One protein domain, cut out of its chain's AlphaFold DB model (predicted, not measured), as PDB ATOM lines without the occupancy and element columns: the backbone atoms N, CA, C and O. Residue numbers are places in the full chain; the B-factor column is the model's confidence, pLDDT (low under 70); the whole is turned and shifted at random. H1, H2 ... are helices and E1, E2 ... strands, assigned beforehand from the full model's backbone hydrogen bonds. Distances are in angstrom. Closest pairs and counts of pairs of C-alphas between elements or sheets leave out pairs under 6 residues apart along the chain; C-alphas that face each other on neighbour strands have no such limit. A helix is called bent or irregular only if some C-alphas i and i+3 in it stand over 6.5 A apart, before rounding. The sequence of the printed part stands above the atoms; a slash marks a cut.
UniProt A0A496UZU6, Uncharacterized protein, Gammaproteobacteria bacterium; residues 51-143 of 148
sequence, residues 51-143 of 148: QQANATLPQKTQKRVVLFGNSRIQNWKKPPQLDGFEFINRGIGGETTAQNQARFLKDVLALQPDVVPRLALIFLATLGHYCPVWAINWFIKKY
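AT A GLANCE: This is residues 51 to 143 of the 148 residues of an uncharacterized protein of Gammaproteobacteria bacterium (UniProt A0A496UZU6). Two parallel strands side by side, E1 and E2, make a narrow ribbon through the middle, with H3 on one side of it, H5 away on the opposite side, and short H2 and H4 near the end where E1 finishes. The 93 printed residues hold five named helices and two named strands, in the order H1, E1, H2, E2, H3, H4, H5; the class is mixed, helices and strands. The whole is compact and rounded, with a radius of gyration of the C-alphas of 12.9 A and spans of 32 by 31 by 20 A.

HOW THE PARTS SIT: Start at H1, residues 51 to 55: it only just touches H3, residues 97 to 107, with 3 pairs of C-alphas within 8 A, the closest those of Asn 54 and Asp 107, 7.3 A apart. Next compare E1, residues 63 to 69, with E2, residues 85 to 91: they are parallel at 17 degrees, with N 65 and O 86 at 2.8 A. With H2, residues 71 to 74, they form a strand-helix-strand unit, parallel neighbours with a helix between, whose crossover is right-handed. H2 touches H4, residues 120 to 125; their closest C-alphas, Arg 72 and Ala 125, are 6.0 A apart. H4 and H5, residues 133 to 142, are close but not clearly touching, with closest C-alphas Leu 124 and Ala 135 at 7.9 A, a shallow tilt of 3 degrees, opposite ways. Every O i to N i+4 pair is within hydrogen-bond range in H1 and H5, 5 of 7 in H3 and 1 of 2 in H4; H2 is too short for one.

IN THESE COORDINATES: Find C-alpha 51 at (-22.847, -28.178, -38.072), where H1 begins. E1 runs 19.5 A from C-alpha 63 at (-4.405, -32.491, -29.055), and E2 runs 18.3 A. H3 measures 14.2 A and is irregular: C-alphas 102 and 105 are 7.3 A apart. H5, also 14.2 A, ends at C-alpha 142, (0.798, -44.631, -27.723).

THE WHOLE: The C-alphas farthest apart, Gln 59 and Leu 127, stand at 34.1 A. The printed part has no cut, and H3 to H4 is a long link, residues 108 to 119. Look for low confidence, pLDDT under 70, at residues 77 to 81, 115 to 137, 139 to 140 and 143 of this model.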
ATOM      1  N   GLN A  51     -23.358 -29.398 -37.427       85.50
ATOM      2  CA  GLN A  51     -22.847 -28.178 -38.072       85.50
ATOM      3  C   GLN A  51     -22.674 -27.017 -37.086       85.50
ATOM      4  O   GLN A  51     -21.596 -26.429 -37.011       85.50
ATOM      5  N   GLN A  52     -23.694 -26.736 -36.274       86.06
ATOM      6  CA  GLN A  52     -23.618 -25.675 -35.270       86.06
ATOM      7  C   GLN A  52     -22.588 -26.004 -34.182       86.06
ATOM      8  O   GLN A  52     -21.753 -25.170 -33.846       86.06
ATOM      9  N   ALA A  53     -22.589 -27.245 -33.690       86.50
ATOM     10  CA  ALA A  53     -21.651 -27.696 -32.666       86.50
ATOM     11  C   ALA A  53     -20.191 -27.720 -33.146       86.50
ATOM     12  O   ALA A  53     -19.289 -27.646 -32.319       86.50
ATOM     13  N   ASN A  54     -19.946 -27.863 -34.454       87.12
ATOM     14  CA  ASN A  54     -18.624 -27.758 -35.074       87.12
ATOM     15  C   ASN A  54     -18.182 -26.295 -35.180       87.12
ATOM     16  O   ASN A  54     -17.015 -26.000 -34.935       87.12
ATOM     17  N   ALA A  55     -19.106 -25.389 -35.508       85.94
ATOM     18  CA  ALA A  55     -18.824 -23.964 -35.652       85.94
ATOM     19  C   ALA A  55     -18.487 -23.278 -34.317       85.94
ATOM     20  O   ALA A  55     -17.723 -22.321 -34.294       85.94
ATOM     21  N   THR A  56     -19.029 -23.773 -33.202       88.50
ATOM     22  CA  THR A  56     -18.801 -23.207 -31.861       88.50
ATOM     23  C   THR A  56     -17.614 -23.826 -31.123       88.50
ATOM     24  O   THR A  56     -17.458 -23.589 -29.925       88.50
ATOM     25  N   LEU A  57     -16.810 -24.675 -31.773       84.94
ATOM     26  CA  LEU A  57     -15.669 -25.297 -31.105       84.94
ATOM     27  C   LEU A  57     -14.591 -24.258 -30.782       84.94
ATOM     28  O   LEU A  57     -14.290 -23.406 -31.622       84.94
ATOM     29  N   PRO A  58     -13.962 -24.348 -29.598       81.88
ATOM     30  CA  PRO A  58     -12.865 -23.462 -29.250       81.88
ATOM     31  C   PRO A  58     -11.668 -23.688 -30.179       81.88
ATOM     32  O   PRO A  58     -11.510 -24.741 -30.818       81.88
ATOM     33  N   GLN A  59     -10.790 -22.685 -30.234       80.25
ATOM     34  CA  GLN A  59      -9.516 -22.831 -30.921       80.25
ATOM     35  C   GLN A  59      -8.742 -24.004 -30.312       80.25
ATOM     36  O   GLN A  59      -8.721 -24.209 -29.099       80.25
ATOM     37  N   LYS A  60      -8.114 -24.791 -31.181       79.88
ATOM     38  CA  LYS A  60      -7.360 -25.983 -30.812       79.88
ATOM     39  C   LYS A  60      -6.123 -25.598 -29.987       79.88
ATOM     40  O   LYS A  60      -5.100 -25.220 -30.547       79.88
ATOM     41  N   THR A  61      -6.230 -25.689 -28.662       77.88
ATOM     42  CA  THR A  61      -5.122 -25.467 -27.709       77.88
ATOM     43  C   THR A  61      -4.458 -26.772 -27.265       77.88
ATOM     44  O   THR A  61      -3.323 -26.764 -26.801       77.88
ATOM     45  N   GLN A  62      -5.150 -27.900 -27.433       81.31
ATOM     46  CA  GLN A  62      -4.729 -29.242 -27.023       81.31
ATOM     47  C   GLN A  62      -4.810 -30.225 -28.201       81.31
ATOM     48  O   GLN A  62      -5.353 -29.898 -29.259       81.31
ATOM     49  N   LYS A  63      -4.281 -31.446 -28.031       80.00
ATOM     50  CA  LYS A  63      -4.405 -32.491 -29.055       80.00
ATOM     51  C   LYS A  63      -5.867 -32.901 -29.199       80.00
ATOM     52  O   LYS A  63      -6.459 -33.446 -28.270       80.00
ATOM     53  N   ARG A  64      -6.446 -32.666 -30.370       82.00
ATOM     54  CA  ARG A  64      -7.868 -32.892 -30.628       82.00
ATOM     55  C   ARG A  64      -8.115 -34.321 -31.086       82.00
ATOM     56  O   ARG A  64      -7.581 -34.761 -32.107       82.00
ATOM     57  N   VAL A  65      -8.968 -35.021 -30.348       81.38
ATOM     58  CA  VAL A  65      -9.386 -36.396 -30.607       81.38
ATOM     59  C   VAL A  65     -10.879 -36.405 -30.903       81.38
ATOM     60  O   VAL A  65     -11.706 -36.167 -30.023       81.38
ATOM     61  N   VAL A  66     -11.235 -36.694 -32.152       83.12
ATOM     62  CA  VAL A  66     -12.640 -36.764 -32.574       83.12
ATOM     63  C   VAL A  66     -13.120 -38.208 -32.486       83.12
ATOM     64  O   VAL A  66     -12.627 -39.090 -33.189       83.12
ATOM     65  N   LEU A  67     -14.090 -38.449 -31.608       81.25
ATOM     66  CA  LEU A  67     -14.771 -39.724 -31.436       81.25
ATOM     67  C   LEU A  67     -15.938 -39.780 -32.420       81.25
ATOM     68  O   LEU A  67     -16.913 -39.048 -32.276       81.25
ATOM     69  N   PHE A  68     -15.843 -40.651 -33.416       82.38
ATOM     70  CA  PHE A  68     -16.800 -40.726 -34.515       82.38
ATOM     71  C   PHE A  68     -17.441 -42.112 -34.588       82.38
ATOM     72  O   PHE A  68     -16.744 -43.121 -34.472       82.38
ATOM     73  N   GLY A  69     -18.760 -42.177 -34.773       79.12
ATOM     74  CA  GLY A  69     -19.464 -43.449 -34.927       79.12
ATOM     75  C   GLY A  69     -20.960 -43.365 -34.644       79.12
ATOM     76  O   GLY A  69     -21.585 -42.333 -34.857       79.12
ATOM     77  N   ASN A  70     -21.526 -44.476 -34.172       79.06
ATOM     78  CA  ASN A  70     -22.970 -44.646 -34.021       79.06
ATOM     79  C   ASN A  70     -23.458 -44.430 -32.568       79.06
ATOM     80  O   ASN A  70     -22.797 -43.761 -31.769       79.06
ATOM     81  N   SER A  71     -24.590 -45.045 -32.202       77.62
ATOM     82  CA  SER A  71     -25.222 -44.975 -30.871       77.62
ATOM     83  C   SER A  71     -24.266 -45.234 -29.707       77.62
ATOM     84  O   SER A  71     -24.388 -44.620 -28.651       77.62
ATOM     85  N   ARG A  72     -23.268 -46.098 -29.896       75.06
ATOM     86  CA  ARG A  72     -22.261 -46.389 -28.870       75.06
ATOM     87  C   ARG A  72     -21.404 -45.177 -28.529       75.06
ATOM     88  O   ARG A  72     -21.141 -44.912 -27.361       75.06
ATOM     89  N   ILE A  73     -20.994 -44.436 -29.554       77.94
ATOM     90  CA  ILE A  73     -20.224 -43.205 -29.399       77.94
ATOM     91  C   ILE A  73     -21.136 -42.099 -28.879       77.94
ATOM     92  O   ILE A  73     -20.754 -41.400 -27.949       77.94
ATOM     93  N   GLN A  74     -22.371 -42.004 -29.384       81.50
ATOM     94  CA  GLN A  74     -23.360 -41.028 -28.915       81.50
ATOM     95  C   GLN A  74     -23.602 -41.121 -27.400       81.50
ATOM     96  O   GLN A  74     -23.691 -40.104 -26.713       81.50
ATOM     97  N   ASN A  75     -23.649 -42.342 -26.860       80.25
ATOM     98  CA  ASN A  75     -23.848 -42.578 -25.431       80.25
ATOM     99  C   ASN A  75     -22.664 -42.127 -24.563       80.25
ATOM    100  O   ASN A  75     -22.807 -41.986 -23.347       80.25
ATOM    101  N   TRP A  76     -21.505 -41.831 -25.156       74.50
ATOM    102  CA  TRP A  76     -20.333 -41.363 -24.428       74.50
ATOM    103  C   TRP A  76     -20.369 -39.847 -24.161       74.50
ATOM    104  O   TRP A  76     -19.572 -39.071 -24.685       74.50
ATOM    105  N   LYS A  77     -21.312 -39.407 -23.319       69.75
ATOM    106  CA  LYS A  77     -21.543 -37.978 -23.017       69.75
ATOM    107  C   LYS A  77     -20.405 -37.302 -22.243       69.75
ATOM    108  O   LYS A  77     -20.212 -36.100 -22.377       69.75
ATOM    109  N   LYS A  78     -19.676 -38.061 -21.421       68.56
ATOM    110  CA  LYS A  78     -18.534 -37.582 -20.628       68.56
ATOM    111  C   LYS A  78     -17.282 -38.378 -21.012       68.56
ATOM    112  O   LYS A  78     -16.986 -39.380 -20.355       68.56
ATOM    113  N   PRO A  79     -16.596 -38.016 -22.110       67.62
ATOM    114  CA  PRO A  79     -15.288 -38.585 -22.388       67.62
ATOM    115  C   PRO A  79     -14.314 -38.236 -21.248       67.62
ATOM    116  O   PRO A  79     -14.477 -37.195 -20.606       67.62
ATOM    117  N   PRO A  80     -13.334 -39.105 -20.956       68.06
ATOM    118  CA  PRO A  80     -12.315 -38.849 -19.950       68.06
ATOM    119  C   PRO A  80     -11.590 -37.545 -20.282       68.06
ATOM    120  O   PRO A  80     -11.153 -37.343 -21.413       68.06
ATOM    121  N   GLN A  81     -11.472 -36.663 -19.295       69.44
ATOM    122  CA  GLN A  81     -10.641 -35.473 -19.405       69.44
ATOM    123  C   GLN A  81      -9.198 -35.903 -19.151       69.44
ATOM    124  O   GLN A  81      -8.881 -36.399 -18.073       69.44
ATOM    125  N   LEU A  82      -8.358 -35.791 -20.176       73.19
ATOM    126  CA  LEU A  82      -6.931 -36.070 -20.077       73.19
ATOM    127  C   LEU A  82      -6.176 -34.782 -20.363       73.19
ATOM    128  O   LEU A  82      -6.484 -34.092 -21.336       73.19
ATOM    129  N   ASP A  83      -5.166 -34.496 -19.551       76.06
ATOM    130  CA  ASP A  83      -4.354 -33.297 -19.718       76.06
ATOM    131  C   ASP A  83      -3.679 -33.280 -21.095       76.06
ATOM    132  O   ASP A  83      -3.024 -34.241 -21.514       76.06
ATOM    133  N   GLY A  84      -3.856 -32.174 -21.816       76.81
ATOM    134  CA  GLY A  84      -3.308 -31.987 -23.156       76.81
ATOM    135  C   GLY A  84      -4.115 -32.649 -24.278       76.81
ATOM    136  O   GLY A  84      -3.652 -32.619 -25.425       76.81
ATOM    137  N   PHE A  85      -5.300 -33.206 -23.989       76.94
ATOM    138  CA  PHE A  85      -6.229 -33.744 -24.982       76.94
ATOM    139  C   PHE A  85      -7.626 -33.120 -24.909       76.94
ATOM    140  O   PHE A  85      -8.276 -33.081 -23.869       76.94
ATOM    141  N   GLU A  86      -8.145 -32.750 -26.076       83.06
ATOM    142  CA  GLU A  86      -9.529 -32.328 -26.270       83.06
ATOM    143  C   GLU A  86     -10.318 -33.465 -26.936       83.06
ATOM    144  O   GLU A  86     -10.086 -33.790 -28.103       83.06
ATOM    145  N   PHE A  87     -11.263 -34.070 -26.213       81.50
ATOM    146  CA  PHE A  87     -12.139 -35.113 -26.756       81.50
ATOM    147  C   PHE A  87     -13.451 -34.526 -27.267       81.50
ATOM    148  O   PHE A  87     -14.215 -33.927 -26.513       81.50
ATOM    149  N   ILE A  88     -13.751 -34.772 -28.540       83.75
ATOM    150  CA  ILE A  88     -14.960 -34.283 -29.200       83.75
ATOM    151  C   ILE A  88     -15.813 -35.471 -29.629       83.75
ATOM    152  O   ILE A  88     -15.378 -36.301 -30.421       83.75
ATOM    153  N   ASN A  89     -17.045 -35.546 -29.130       85.75
ATOM    154  CA  ASN A  89     -17.988 -36.599 -29.497       85.75
ATOM    155  C   ASN A  89     -18.813 -36.207 -30.737       85.75
ATOM    156  O   ASN A  89     -19.468 -35.162 -30.748       85.75
ATOM    157  N   ARG A  90     -18.777 -37.052 -31.773       87.31
ATOM    158  CA  ARG A  90     -19.541 -36.952 -33.029       87.31
ATOM    159  C   ARG A  90     -20.278 -38.253 -33.361       87.31
ATOM    160  O   ARG A  90     -20.308 -38.692 -34.514       87.31
ATOM    161  N   GLY A  91     -20.836 -38.903 -32.341       85.50
ATOM    162  CA  GLY A  91     -21.629 -40.122 -32.476       85.50
ATOM    163  C   GLY A  91     -23.120 -39.861 -32.695       85.50
ATOM    164  O   GLY A  91     -23.720 -39.130 -31.914       85.50
ATOM    165  N   ILE A  92     -23.741 -40.507 -33.685       84.06
ATOM    166  CA  ILE A  92     -25.190 -40.401 -33.937       84.06
ATOM    167  C   ILE A  92     -25.829 -41.791 -33.905       84.06
ATOM    168  O   ILE A  92     -25.374 -42.737 -34.546       84.06
ATOM    169  N   GLY A  93     -26.886 -41.945 -33.114       81.62
ATOM    170  CA  GLY A  93     -27.596 -43.207 -32.950       81.62
ATOM    171  C   GLY A  93     -28.234 -43.708 -34.241       81.62
ATOM    172  O   GLY A  93     -28.769 -42.927 -35.016       81.62
ATOM    173  N   GLY A  94     -28.183 -45.025 -34.463       76.19
ATOM    174  CA  GLY A  94     -28.842 -45.663 -35.609       76.19
ATOM    175  C   GLY A  94     -28.127 -45.508 -36.954       76.19
ATOM    176  O   GLY A  94     -28.618 -46.031 -37.948       76.19
ATOM    177  N   GLU A  95     -26.967 -44.847 -37.006       79.31
ATOM    178  CA  GLU A  95     -26.241 -44.670 -38.264       79.31
ATOM    179  C   GLU A  95     -25.547 -45.935 -38.773       79.31
ATOM    180  O   GLU A  95     -24.896 -46.683 -38.034       79.31
ATOM    181  N   THR A  96     -25.629 -46.105 -40.090       77.69
ATOM    182  CA  THR A  96     -24.901 -47.103 -40.874       77.69
ATOM    183  C   THR A  96     -23.527 -46.590 -41.314       77.69
ATOM    184  O   THR A  96     -23.230 -45.395 -41.273       77.69
ATOM    185  N   THR A  97     -22.672 -47.492 -41.802       77.75
ATOM    186  CA  THR A  97     -21.352 -47.134 -42.350       77.75
ATOM    187  C   THR A  97     -21.450 -46.140 -43.513       77.75
ATOM    188  O   THR A  97     -20.614 -45.246 -43.605       77.75
ATOM    189  N   ALA A  98     -22.486 -46.239 -44.355       75.06
ATOM    190  CA  ALA A  98     -22.698 -45.320 -45.475       75.06
ATOM    191  C   ALA A  98     -23.024 -43.888 -45.001       75.06
ATOM    192  O   ALA A  98     -22.440 -42.927 -45.499       75.06
ATOM    193  N   GLN A  99     -23.886 -43.741 -43.988       77.00
ATOM    194  CA  GLN A  99     -24.202 -42.437 -43.379       77.00
ATOM    195  C   GLN A  99     -22.978 -41.829 -42.677       77.00
ATOM    196  O   GLN A  99     -22.683 -40.646 -42.842       77.00
ATOM    197  N   ASN A 100     -22.201 -42.659 -41.978       82.75
ATOM    198  CA  ASN A 100     -20.921 -42.269 -41.388       82.75
ATOM    199  C   ASN A 100     -19.921 -41.768 -42.446       82.75
ATOM    200  O   ASN A 100     -19.247 -40.759 -42.246       82.75
ATOM    201  N   GLN A 101     -19.824 -42.441 -43.591       81.62
ATOM    202  CA  GLN A 101     -18.931 -42.018 -44.668       81.62
ATOM    203  C   GLN A 101     -19.322 -40.644 -45.231       81.62
ATOM    204  O   GLN A 101     -18.443 -39.807 -45.434       81.62
ATOM    205  N   ALA A 102     -20.619 -40.390 -45.432       81.69
ATOM    206  CA  ALA A 102     -21.115 -39.131 -45.993       81.69
ATOM    207  C   ALA A 102     -20.731 -37.904 -45.146       81.69
ATOM    208  O   ALA A 102     -20.332 -36.870 -45.680       81.69
ATOM    209  N   ARG A 103     -20.772 -38.024 -43.813       84.50
ATOM    210  CA  ARG A 103     -20.460 -36.910 -42.900       84.50
ATOM    211  C   ARG A 103     -19.009 -36.862 -42.413       84.50
ATOM    212  O   ARG A 103     -18.626 -35.887 -41.772       84.50
ATOM    213  N   PHE A 104     -18.171 -37.850 -42.742       83.38
ATOM    214  CA  PHE A 104     -16.780 -37.929 -42.271       83.38
ATOM    215  C   PHE A 104     -15.967 -36.662 -42.575       83.38
ATOM    216  O   PHE A 104     -15.230 -36.161 -41.724       83.38
ATOM    217  N   LEU A 105     -16.126 -36.100 -43.776       82.75
ATOM    218  CA  LEU A 105     -15.403 -34.890 -44.171       82.75
ATOM    219  C   LEU A 105     -15.785 -33.679 -43.304       82.75
ATOM    220  O   LEU A 105     -14.915 -32.907 -42.910       82.75
ATOM    221  N   LYS A 106     -17.071 -33.536 -42.971       83.81
ATOM    222  CA  LYS A 106     -17.604 -32.395 -42.214       83.81
ATOM    223  C   LYS A 106     -17.374 -32.536 -40.711       83.81
ATOM    224  O   LYS A 106     -16.971 -31.581 -40.061       83.81
ATOM    225  N   ASP A 107     -17.600 -33.727 -40.169       84.81
ATOM    226  CA  ASP A 107     -17.604 -33.949 -38.720       84.81
ATOM    227  C   ASP A 107     -16.265 -34.415 -38.163       84.81
ATOM    228  O   ASP A 107     -16.059 -34.372 -36.951       84.81
ATOM    229  N   VAL A 108     -15.354 -34.876 -39.019       84.69
ATOM    230  CA  VAL A 108     -14.026 -35.327 -38.599       84.69
ATOM    231  C   VAL A 108     -12.963 -34.468 -39.244       84.69
ATOM    232  O   VAL A 108     -12.223 -33.797 -38.534       84.69
ATOM    233  N   LEU A 109     -12.881 -34.456 -40.574       82.56
ATOM    234  CA  LEU A 109     -11.744 -33.832 -41.250       82.56
ATOM    235  C   LEU A 109     -11.718 -32.307 -41.075       82.56
ATOM    236  O   LEU A 109     -10.658 -31.752 -40.786       82.56
ATOM    237  N   ALA A 110     -12.873 -31.641 -41.163       85.81
ATOM    238  CA  ALA A 110     -12.972 -30.193 -40.963       85.81
ATOM    239  C   ALA A 110     -12.544 -29.744 -39.553       85.81
ATOM    240  O   ALA A 110     -12.138 -28.600 -39.368       85.81
ATOM    241  N   LEU A 111     -12.578 -30.645 -38.564       82.31
ATOM    242  CA  LEU A 111     -12.168 -30.346 -37.191       82.31
ATOM    243  C   LEU A 111     -10.651 -30.405 -36.971       82.31
ATOM    244  O   LEU A 111     -10.199 -30.123 -35.859       82.31
ATOM    245  N   GLN A 112      -9.878 -30.768 -38.001       82.62
ATOM    246  CA  GLN A 112      -8.418 -30.918 -37.962       82.62
ATOM    247  C   GLN A 112      -7.915 -31.777 -36.776       82.62
ATOM    248  O   GLN A 112      -7.106 -31.314 -35.959       82.62
ATOM    249  N   PRO A 113      -8.396 -33.026 -36.637       78.31
ATOM    250  CA  PRO A 113      -8.016 -33.906 -35.538       78.31
ATOM    251  C   PRO A 113      -6.545 -34.308 -35.646       78.31
ATOM    252  O   PRO A 113      -6.068 -34.653 -36.724       78.31
ATOM    253  N   ASP A 114      -5.841 -34.336 -34.514       77.56
ATOM    254  CA  ASP A 114      -4.503 -34.945 -34.450       77.56
ATOM    255  C   ASP A 114      -4.597 -36.467 -34.446       77.56
ATOM    256  O   ASP A 114      -3.702 -37.165 -34.919       77.56
ATOM    257  N   VAL A 115      -5.691 -36.990 -33.888       69.44
ATOM    258  CA  VAL A 115      -5.949 -38.421 -33.810       69.44
ATOM    259  C   VAL A 115      -7.419 -38.681 -34.106       69.44
ATOM    260  O   VAL A 115      -8.312 -38.194 -33.415       69.44
ATOM    261  N   VAL A 116      -7.669 -39.509 -35.118       63.78
ATOM    262  CA  VAL A 116      -8.982 -40.110 -35.363       63.78
ATOM    263  C   VAL A 116      -8.877 -41.576 -34.966       63.78
ATOM    264  O   VAL A 116      -8.192 -42.336 -35.662       63.78
ATOM    265  N   PRO A 117      -9.516 -42.021 -33.870       62.81
ATOM    266  CA  PRO A 117      -9.545 -43.431 -33.514       62.81
ATOM    267  C   PRO A 117     -10.396 -44.185 -34.546       62.81
ATOM    268  O   PRO A 117     -11.594 -44.370 -34.378       62.81
ATOM    269  N   ARG A 118      -9.772 -44.618 -35.648       51.94
ATOM    270  CA  ARG A 118     -10.453 -45.237 -36.798       51.94
ATOM    271  C   ARG A 118     -11.136 -46.576 -36.465       51.94
ATOM    272  O   ARG A 118     -11.969 -47.032 -37.234       51.94
ATOM    273  N   LEU A 119     -10.785 -47.211 -35.341       44.03
ATOM    274  CA  LEU A 119     -11.276 -48.552 -34.981       44.03
ATOM    275  C   LEU A 119     -11.291 -48.848 -33.470       44.03
ATOM    276  O   LEU A 119     -12.102 -49.645 -33.004       44.03
ATOM    277  N   ALA A 120     -10.421 -48.204 -32.683       42.12
ATOM    278  CA  ALA A 120     -10.203 -48.586 -31.286       42.12
ATOM    279  C   ALA A 120     -11.427 -48.356 -30.385       42.12
ATOM    280  O   ALA A 120     -11.671 -49.132 -29.472       42.12
ATOM    281  N   LEU A 121     -12.234 -47.328 -30.656       47.78
ATOM    282  CA  LEU A 121     -13.375 -47.000 -29.801       47.78
ATOM    283  C   LEU A 121     -14.613 -47.869 -30.058       47.78
ATOM    284  O   LEU A 121     -15.337 -48.217 -29.127       47.78
ATOM    285  N   ILE A 122     -14.836 -48.240 -31.322       43.34
ATOM    286  CA  ILE A 122     -15.953 -49.101 -31.728       43.34
ATOM    287  C   ILE A 122     -15.800 -50.497 -31.110       43.34
ATOM    288  O   ILE A 122     -16.797 -51.061 -30.666       43.34
ATOM    289  N   PHE A 123     -14.566 -51.008 -31.015       31.50
ATOM    290  CA  PHE A 123     -14.271 -52.331 -30.449       31.50
ATOM    291  C   PHE A 123     -14.340 -52.389 -28.912       31.50
ATOM    292  O   PHE A 123     -14.516 -53.457 -28.329       31.50
ATOM    293  N   LEU A 124     -14.226 -51.249 -28.228       37.41
ATOM    294  CA  LEU A 124     -14.354 -51.191 -26.766       37.41
ATOM    295  C   LEU A 124     -15.812 -51.060 -26.341       37.41
ATOM    296  O   LEU A 124     -16.229 -51.655 -25.353       37.41
ATOM    297  N   ALA A 125     -16.611 -50.348 -27.134       38.94
ATOM    298  CA  ALA A 125     -18.029 -50.189 -26.862       38.94
ATOM    299  C   ALA A 125     -18.876 -51.424 -27.248       38.94
ATOM    300  O   ALA A 125     -20.046 -51.509 -26.875       38.94
ATOM    301  N   THR A 126     -18.318 -52.400 -27.975       37.78
ATOM    302  CA  THR A 126     -18.973 -53.693 -28.254       37.78
ATOM    303  C   THR A 126     -19.134 -54.583 -27.023       37.78
ATOM    304  O   THR A 126     -19.963 -55.482 -27.061       37.78
ATOM    305  N   LEU A 127     -18.419 -54.321 -25.924       39.34
ATOM    306  CA  LEU A 127     -18.514 -55.127 -24.700       39.34
ATOM    307  C   LEU A 127     -19.551 -54.617 -23.691       39.34
ATOM    308  O   LEU A 127     -19.590 -55.116 -22.571       39.34
ATOM    309  N   GLY A 128     -20.372 -53.618 -24.038       41.00
ATOM    310  CA  GLY A 128     -21.414 -53.085 -23.140       41.00
ATOM    311  C   GLY A 128     -20.880 -52.403 -21.873       41.00
ATOM    312  O   GLY A 128     -21.654 -51.865 -21.088       41.00
ATOM    313  N   HIS A 129     -19.562 -52.377 -21.696       41.47
ATOM    314  CA  HIS A 129     -18.879 -51.707 -20.611       41.47
ATOM    315  C   HIS A 129     -18.280 -50.410 -21.150       41.47
ATOM    316  O   HIS A 129     -17.720 -50.371 -22.248       41.47
ATOM    317  N   TYR A 130     -18.433 -49.342 -20.369       51.25
ATOM    318  CA  TYR A 130     -17.712 -48.080 -20.507       51.25
ATOM    319  C   TYR A 130     -16.264 -48.319 -20.950       51.25
ATOM    320  O   TYR A 130     -15.657 -49.293 -20.507       51.25
ATOM    321  N   CYS A 131     -15.726 -47.441 -21.808       55.69
ATOM    322  CA  CYS A 131     -14.348 -47.525 -22.296       55.69
ATOM    323  C   CYS A 131     -13.408 -47.906 -21.141       55.69
ATOM    324  O   CYS A 131     -13.246 -47.117 -20.205       55.69
ATOM    325  N   PRO A 132     -12.852 -49.123 -21.145       59.03
ATOM    326  CA  PRO A 132     -12.149 -49.613 -19.985       59.03
ATOM    327  C   PRO A 132     -10.843 -48.834 -19.834       59.03
ATOM    328  O   PRO A 132     -10.160 -48.530 -20.814       59.03
ATOM    329  N   VAL A 133     -10.491 -48.508 -18.590       57.84
ATOM    330  CA  VAL A 133      -9.336 -47.663 -18.238       57.84
ATOM    331  C   VAL A 133      -8.038 -48.146 -18.904       57.84
ATOM    332  O   VAL A 133      -7.202 -47.334 -19.293       57.84
ATOM    333  N   TRP A 134      -7.888 -49.454 -19.140       61.75
ATOM    334  CA  TRP A 134      -6.733 -50.013 -19.851       61.75
ATOM    335  C   TRP A 134      -6.585 -49.497 -21.288       61.75
ATOM    336  O   TRP A 134      -5.465 -49.299 -21.754       61.75
ATOM    337  N   ALA A 135      -7.686 -49.249 -21.993       63.62
ATOM    338  CA  ALA A 135      -7.652 -48.766 -23.365       63.62
ATOM    339  C   ALA A 135      -7.289 -47.284 -23.433       63.62
ATOM    340  O   ALA A 135      -6.549 -46.862 -24.322       63.62
ATOM    341  N   ILE A 136      -7.755 -46.513 -22.449       63.84
ATOM    342  CA  ILE A 136      -7.333 -45.128 -22.239       63.84
ATOM    343  C   ILE A 136      -5.831 -45.098 -21.935       63.84
ATOM    344  O   ILE A 136      -5.093 -44.369 -22.588       63.84
ATOM    345  N   ASN A 137      -5.347 -45.958 -21.035       63.53
ATOM    346  CA  ASN A 137      -3.922 -46.056 -20.710       63.53
ATOM    347  C   ASN A 137      -3.070 -46.467 -21.918       63.53
ATOM    348  O   ASN A 137      -2.000 -45.904 -22.143       63.53
ATOM    349  N   TRP A 138      -3.546 -47.412 -22.734       70.44
ATOM    350  CA  TRP A 138      -2.887 -47.773 -23.989       70.44
ATOM    351  C   TRP A 138      -2.836 -46.589 -24.961       70.44
ATOM    352  O   TRP A 138      -1.794 -46.332 -25.565       70.44
ATOM    353  N   PHE A 139      -3.937 -45.842 -25.086       68.81
ATOM    354  CA  PHE A 139      -4.013 -44.655 -25.930       68.81
ATOM    355  C   PHE A 139      -3.032 -43.572 -25.469       68.81
ATOM    356  O   PHE A 139      -2.256 -43.085 -26.287       68.81
ATOM    357  N   ILE A 140      -2.997 -43.266 -24.167       66.25
ATOM    358  CA  ILE A 140      -2.052 -42.319 -23.554       66.25
ATOM    359  C   ILE A 140      -0.606 -42.754 -23.809       66.25
ATOM    360  O   ILE A 140       0.233 -41.939 -24.190       66.25
ATOM    361  N   LYS A 141      -0.305 -44.049 -23.645       70.12
ATOM    362  CA  LYS A 141       1.037 -44.595 -23.881       70.12
ATOM    363  C   LYS A 141       1.458 -44.475 -25.347       70.12
ATOM    364  O   LYS A 141       2.623 -44.211 -25.630       70.12
ATOM    365  N   LYS A 142       0.527 -44.688 -26.280       71.19
ATOM    366  CA  LYS A 142       0.798 -44.631 -27.723       71.19
ATOM    367  C   LYS A 142       0.879 -43.201 -28.255       71.19
ATOM    368  O   LYS A 142       1.658 -42.934 -29.165       71.19
ATOM    369  N   TYR A 143       0.089 -42.297 -27.691       67.62
ATOM    370  CA  TYR A 143       0.047 -40.889 -28.053       67.62
ATOM    371  C   TYR A 143       0.343 -40.051 -26.808       67.62
ATOM    372  O   TYR A 143      -0.589 -39.551 -26.191       67.62
TER     373      TYR A 143